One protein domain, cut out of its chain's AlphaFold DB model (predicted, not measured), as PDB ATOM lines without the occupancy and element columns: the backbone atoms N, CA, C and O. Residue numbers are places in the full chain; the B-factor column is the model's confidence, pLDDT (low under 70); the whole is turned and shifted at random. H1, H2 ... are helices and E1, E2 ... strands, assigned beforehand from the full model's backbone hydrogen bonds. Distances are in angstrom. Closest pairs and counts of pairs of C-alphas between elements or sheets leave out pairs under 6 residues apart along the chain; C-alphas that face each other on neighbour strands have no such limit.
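AT A GLANCE: This is residues 593 to 611 and 621 to 649 of the 651 residues of the protein "cDNA FLJ43077 fis, clone BRTHA3015910" of Homo sapiens (UniProt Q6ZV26). The model looks like an open V: a tiny sheet of two short strands, E1 and E2, sits at the base, with the helix H1 at the far end of one limb and the long helix H2 sticking out as the other limb. The two helices stay apart, and residues 629 to 649, of which 629 to 647 belong to H2, stand free. The printed part has 48 residues, with two named helices and two named strands in the order E1, H1, E2, H2; the sheet, E1 - E2, is antiparallel, and the class is mostly helix. The whole is only just loose, close to extended, with a radius of gyration of the C-alphas of 13.9 A, and elongated, with spans of 39 by 24 by 16 A.

IN THESE COORDINATES: E1, residues 593 to 595, begins at C-alpha 593 at (18.969, 34.233, 36.478) and is 6.3 A long from first to last C-alpha. H1, residues 598 to 608, is 15.1 A long. After the cut, E2, residues 624 to 627, is 9.2 A long. H2, residues 629 to 647, is 26.7 A long and ends at C-alpha 647 at (10.899, 39.196, 65.408).

HOW THE PARTS SIT: E1 and E2 are antiparallel neighbours, with 141 degrees between their directions. The C-alphas of Pro 595 and Val 624 face each other at 4.2 A. N 594 and O 625 are within hydrogen-bond range at 3.0 A, as are N 625 and O 594 at 3.0 A. H2 is apart from E1 and from H1. Residues 603 to 609, of which 603 to 608 belong to H1, stand free. In H1 and H2, every O i to N i+4 pair is within hydrogen-bond range.

THE WHOLE: The C-alphas farthest apart, those of Asp 621 and Lys 649, are 40.1 A from each other. Residues 612 to 620 are not printed, and C-alphas 611 and 621 across this cut are 14.9 A apart. The links E1 to H1 and E2 to H2 are tight; the link H1 to E2 runs across the cut. The mean pLDDT of the printed part is 76.6, with residues 609 to 611, 621 to 623, 626 and 649 under 70.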
ATOM      1  N   GLU A 593      19.653  33.196  37.232       70.38
ATOM      2  CA  GLU A 593      18.969  34.233  36.478       70.38
ATOM      3  C   GLU A 593      17.761  34.736  37.279       70.38
ATOM      4  O   GLU A 593      16.766  34.029  37.456       70.38
ATOM      5  N   LEU A 594      17.858  35.960  37.806       70.50
ATOM      6  CA  LEU A 594      16.738  36.626  38.460       70.50
ATOM      7  C   LEU A 594      16.097  37.622  37.489       70.50
ATOM      8  O   LEU A 594      16.671  38.692  37.270       70.50
ATOM      9  N   PRO A 595      14.902  37.327  36.941       70.62
ATOM     10  CA  PRO A 595      14.146  38.309  36.179       70.62
ATOM     11  C   PRO A 595      13.675  39.421  37.121       70.62
ATOM     12  O   PRO A 595      12.826  39.212  37.996       70.62
ATOM     13  N   LEU A 596      14.231  40.618  36.954       71.81
ATOM     14  CA  LEU A 596      13.757  41.804  37.651       71.81
ATOM     15  C   LEU A 596      12.422  42.248  37.050       71.81
ATOM     16  O   LEU A 596      12.237  42.272  35.836       71.81
ATOM     17  N   SER A 597      11.479  42.663  37.897       76.19
ATOM     18  CA  SER A 597      10.281  43.326  37.387       76.19
ATOM     19  C   SER A 597      10.656  44.689  36.803       76.19
ATOM     20  O   SER A 597      11.479  45.412  37.370       76.19
ATOM     21  N   GLN A 598      10.011  45.079  35.703       70.19
ATOM     22  CA  GLN A 598      10.266  46.356  35.026       70.19
ATOM     23  C   GLN A 598      10.197  47.555  35.997       70.19
ATOM     24  O   GLN A 598      11.059  48.429  35.989       70.19
ATOM     25  N   GLY A 599       9.219  47.557  36.914       74.81
ATOM     26  CA  GLY A 599       9.086  48.587  37.950       74.81
ATOM     27  C   GLY A 599      10.247  48.632  38.953       74.81
ATOM     28  O   GLY A 599      10.599  49.711  39.425       74.81
ATOM     29  N   PHE A 600      10.877  47.493  39.257       77.06
ATOM     30  CA  PHE A 600      12.081  47.447  40.092       77.06
ATOM     31  C   PHE A 600      13.325  47.894  39.310       77.06
ATOM     32  O   PHE A 600      14.133  48.653  39.841       77.06
ATOM     33  N   ALA A 601      13.441  47.534  38.029       71.62
ATOM     34  CA  ALA A 601      14.503  48.045  37.159       71.62
ATOM     35  C   ALA A 601      14.448  49.580  37.014       71.62
ATOM     36  O   ALA A 601      15.478  50.245  37.131       71.62
ATOM     37  N   PHE A 602      13.253  50.171  36.888       71.94
ATOM     38  CA  PHE A 602      13.074  51.630  36.944       71.94
ATOM     39  C   PHE A 602      13.522  52.246  38.284       71.94
ATOM     40  O   PHE A 602      14.083  53.343  38.297       71.94
ATOM     41  N   GLN A 603      13.312  51.561  39.415       78.00
ATOM     42  CA  GLN A 603      13.822  52.021  40.713       78.00
ATOM     43  C   GLN A 603      15.352  51.964  40.776       78.00
ATOM     44  O   GLN A 603      15.959  52.914  41.266       78.00
ATOM     45  N   LEU A 604      15.976  50.906  40.247       77.00
ATOM     46  CA  LEU A 604      17.435  50.822  40.143       77.00
ATOM     47  C   LEU A 604      17.994  51.952  39.272       77.00
ATOM     48  O   LEU A 604      18.916  52.633  39.704       77.00
ATOM     49  N   VAL A 605      17.389  52.241  38.118       75.94
ATOM     50  CA  VAL A 605      17.815  53.360  37.258       75.94
ATOM     51  C   VAL A 605      17.662  54.720  37.934       75.94
ATOM     52  O   VAL A 605      18.532  55.580  37.808       75.94
ATOM     53  N   LYS A 606      16.610  54.917  38.734       72.69
ATOM     54  CA  LYS A 606      16.453  56.139  39.536       72.69
ATOM     55  C   LYS A 606      17.521  56.281  40.636       72.69
ATOM     56  O   LYS A 606      17.790  57.402  41.063       72.69
ATOM     57  N   LEU A 607      18.099  55.176  41.111       73.56
ATOM     58  CA  LEU A 607      19.099  55.149  42.189       73.56
ATOM     59  C   LEU A 607      20.550  55.151  41.682       73.56
ATOM     60  O   LEU A 607      21.408  55.735  42.338       73.56
ATOM     61  N   PHE A 608      20.818  54.504  40.547       75.00
ATOM     62  CA  PHE A 608      22.162  54.255  40.012       75.00
ATOM     63  C   PHE A 608      22.438  54.947  38.664       75.00
ATOM     64  O   PHE A 608      23.578  54.938  38.208       75.00
ATOM     65  N   GLY A 609      21.435  55.583  38.050       68.81
ATOM     66  CA  GLY A 609      21.535  56.223  36.735       68.81
ATOM     67  C   GLY A 609      21.022  55.341  35.591       68.81
ATOM     68  O   GLY A 609      20.737  54.156  35.766       68.81
ATOM     69  N   SER A 610      20.865  55.932  34.405       69.75
ATOM     70  CA  SER A 610      20.477  55.199  33.195       69.75
ATOM     71  C   SER A 610      21.617  54.291  32.710       69.75
ATOM     72  O   SER A 610      22.763  54.739  32.660       69.75
ATOM     73  N   PRO A 611      21.336  53.048  32.274       65.75
ATOM     74  CA  PRO A 611      22.353  52.094  31.818       65.75
ATOM     75  C   PRO A 611      22.841  52.395  30.384       65.75
ATOM     76  O   PRO A 611      23.118  51.486  29.611       65.75
ATOM     77  N   ASP A 621      14.218  39.813  28.580       65.56
ATOM     78  CA  ASP A 621      15.527  39.187  28.801       65.56
ATOM     79  C   ASP A 621      16.571  40.151  29.397       65.56
ATOM     80  O   ASP A 621      17.403  39.726  30.195       65.56
ATOM     81  N   ASP A 622      16.521  41.447  29.072       68.75
ATOM     82  CA  ASP A 622      17.517  42.442  29.512       68.75
ATOM     83  C   ASP A 622      17.330  42.860  30.984       68.75
ATOM     84  O   ASP A 622      18.183  43.530  31.577       68.75
ATOM     85  N   TYR A 623      16.210  42.454  31.590       67.06
ATOM     86  CA  TYR A 623      15.946  42.590  33.023       67.06
ATOM     87  C   TYR A 623      16.423  41.374  33.832       67.06
ATOM     88  O   TYR A 623      16.249  41.353  35.053       67.06
ATOM     89  N   VAL A 624      17.009  40.359  33.193       71.88
ATOM     90  CA  VAL A 624      17.573  39.196  33.883       71.88
ATOM     91  C   VAL A 624      18.960  39.543  34.413       71.88
ATOM     92  O   VAL A 624      19.927  39.658  33.662       71.88
ATOM     93  N   VAL A 625      19.076  39.680  35.734       73.56
ATOM     94  CA  VAL A 625      20.381  39.839  36.383       73.56
ATOM     95  C   VAL A 625      20.899  38.455  36.780       73.56
ATOM     96  O   VAL A 625      20.265  37.797  37.613       73.56
ATOM     97  N   PRO A 626      22.039  37.993  36.233       68.25
ATOM     98  CA  PRO A 626      22.677  36.775  36.708       68.25
ATOM     99  C   PRO A 626      23.237  37.031  38.109       68.25
ATOM    100  O   PRO A 626      24.056  37.931  38.302       68.25
ATOM    101  N   LEU A 627      22.799  36.252  39.101       77.06
ATOM    102  CA  LEU A 627      23.401  36.277  40.432       77.06
ATOM    103  C   LEU A 627      24.261  35.045  40.689       77.06
ATOM    104  O   LEU A 627      23.780  33.908  40.676       77.06
ATOM    105  N   ASP A 628      25.508  35.304  41.069       81.00
ATOM    106  CA  ASP A 628      26.388  34.306  41.658       81.00
ATOM    107  C   ASP A 628      25.791  33.738  42.947       81.00
ATOM    108  O   ASP A 628      25.251  34.459  43.798       81.00
ATOM    109  N   TRP A 629      26.012  32.443  43.167       74.19
ATOM    110  CA  TRP A 629      25.609  31.746  44.389       74.19
ATOM    111  C   TRP A 629      26.108  32.434  45.676       74.19
ATOM    112  O   TRP A 629      25.400  32.487  46.685       74.19
ATOM    113  N   LYS A 630      27.312  33.023  45.635       81.50
ATOM    114  CA  LYS A 630      27.908  33.802  46.735       81.50
ATOM    115  C   LYS A 630      27.071  35.044  47.071       81.50
ATOM    116  O   LYS A 630      26.779  35.289  48.244       81.50
ATOM    117  N   THR A 631      26.640  35.779  46.049       78.00
ATOM    118  CA  THR A 631      25.814  36.989  46.171       78.00
ATOM    119  C   THR A 631      24.407  36.645  46.652       78.00
ATOM    120  O   THR A 631      23.912  37.264  47.596       78.00
ATOM    121  N   LEU A 632      23.797  35.585  46.113       79.81
ATOM    122  CA  LEU A 632      22.499  35.091  46.580       79.81
ATOM    123  C   LEU A 632      22.542  34.659  48.058       79.81
ATOM    124  O   LEU A 632      21.671  35.039  48.846       79.81
ATOM    125  N   LYS A 633      23.586  33.925  48.467       78.75
ATOM    126  CA  LYS A 633      23.803  33.516  49.866       78.75
ATOM    127  C   LYS A 633      23.947  34.726  50.795       78.75
ATOM    128  O   LYS A 633      23.397  34.710  51.897       78.75
ATOM    129  N   MET A 634      24.626  35.787  50.355       87.88
ATOM    130  CA  MET A 634      24.734  37.047  51.098       87.88
ATOM    131  C   MET A 634      23.371  37.742  51.260       87.88
ATOM    132  O   MET A 634      23.014  38.108  52.383       87.88
ATOM    133  N   ILE A 635      22.588  37.871  50.183       85.12
ATOM    134  CA  ILE A 635      21.239  38.469  50.215       85.12
ATOM    135  C   ILE A 635      20.324  37.680  51.164       85.12
ATOM    136  O   ILE A 635      19.664  38.268  52.024       85.12
ATOM    137  N   TYR A 636      20.335  36.347  51.076       82.50
ATOM    138  CA  TYR A 636      19.557  35.479  51.963       82.50
ATOM    139  C   TYR A 636      19.944  35.644  53.441       82.50
ATOM    140  O   TYR A 636      19.068  35.760  54.302       82.50
ATOM    141  N   LEU A 637      21.245  35.711  53.753       88.06
ATOM    142  CA  LEU A 637      21.722  35.938  55.121       88.06
ATOM    143  C   LEU A 637      21.300  37.315  55.653       88.06
ATOM    144  O   LEU A 637      20.818  37.404  56.785       88.06
ATOM    145  N   GLN A 638      21.401  38.375  54.844       85.06
ATOM    146  CA  GLN A 638      20.925  39.710  55.226       85.06
ATOM    147  C   GLN A 638      19.407  39.738  55.460       85.06
ATOM    148  O   GLN A 638      18.952  40.296  56.465       85.06
ATOM    149  N   TRP A 639      18.622  39.101  54.586       90.88
ATOM    150  CA  TRP A 639      17.174  38.966  54.754       90.88
ATOM    151  C   TRP A 639      16.830  38.224  56.050       90.88
ATOM    152  O   TRP A 639      16.080  38.752  56.875       90.88
ATOM    153  N   LYS A 640      17.452  37.063  56.292       89.50
ATOM    154  CA  LYS A 640      17.271  36.272  57.517       89.50
ATOM    155  C   LYS A 640      17.593  37.094  58.770       89.50
ATOM    156  O   LYS A 640      16.765  37.179  59.676       89.50
ATOM    157  N   MET A 641      18.740  37.778  58.799       87.88
ATOM    158  CA  MET A 641      19.116  38.661  59.912       87.88
ATOM    159  C   MET A 641      18.133  39.826  60.105       87.88
ATOM    160  O   MET A 641      17.887  40.237  61.239       87.88
ATOM    161  N   SER A 642      17.563  40.370  59.025       85.88
ATOM    162  CA  SER A 642      16.545  41.428  59.084       85.88
ATOM    163  C   SER A 642      15.226  40.915  59.676       85.88
ATOM    164  O   SER A 642      14.653  41.564  60.555       85.88
ATOM    165  N   VAL A 643      14.778  39.723  59.269       83.44
ATOM    166  CA  VAL A 643      13.581  39.059  59.814       83.44
ATOM    167  C   VAL A 643      13.766  38.723  61.296       83.44
ATOM    168  O   VAL A 643      12.922  39.104  62.107       83.44
ATOM    169  N   GLU A 644      14.893  38.122  61.685       88.31
ATOM    170  CA  GLU A 644      15.201  37.829  63.093       88.31
ATOM    171  C   GLU A 644      15.261  39.104  63.953       88.31
ATOM    172  O   GLU A 644      14.731  39.130  65.066       88.31
ATOM    173  N   LYS A 645      15.854  40.194  63.439       82.88
ATOM    174  CA  LYS A 645      15.866  41.507  64.113       82.88
ATOM    175  C   LYS A 645      14.467  42.114  64.259       82.88
ATOM    176  O   LYS A 645      14.246  42.859  65.210       82.88
ATOM    177  N   ARG A 646      13.535  41.837  63.339       77.06
ATOM    178  CA  ARG A 646      12.131  42.276  63.446       77.06
ATOM    179  C   ARG A 646      11.359  41.423  64.452       77.06
ATOM    180  O   ARG A 646      10.666  41.986  65.290       77.06
ATOM    181  N   GLN A 647      11.533  40.102  64.440       75.06
ATOM    182  CA  GLN A 647      10.899  39.196  65.408       75.06
ATOM    183  C   GLN A 647      11.336  39.506  66.852       75.06
ATOM    184  O   GLN A 647      10.486  39.651  67.726       75.06
ATOM    185  N   LYS A 648      12.635  39.755  67.082       74.88
ATOM    186  CA  LYS A 648      13.202  40.187  68.382       74.88
ATOM    187  C   LYS A 648      12.801  41.605  68.839       74.88
ATOM    188  O   LYS A 648      13.281  42.060  69.869       74.88
ATOM    189  N   LYS A 649      11.996  42.334  68.056       66.56
ATOM    190  CA  LYS A 649      11.399  43.633  68.427       66.56
ATOM    191  C   LYS A 649       9.888  43.550  68.679       66.56
ATOM    192  O   LYS A 649       9.281  44.570  68.992       66.56
TER     193      LYS A 649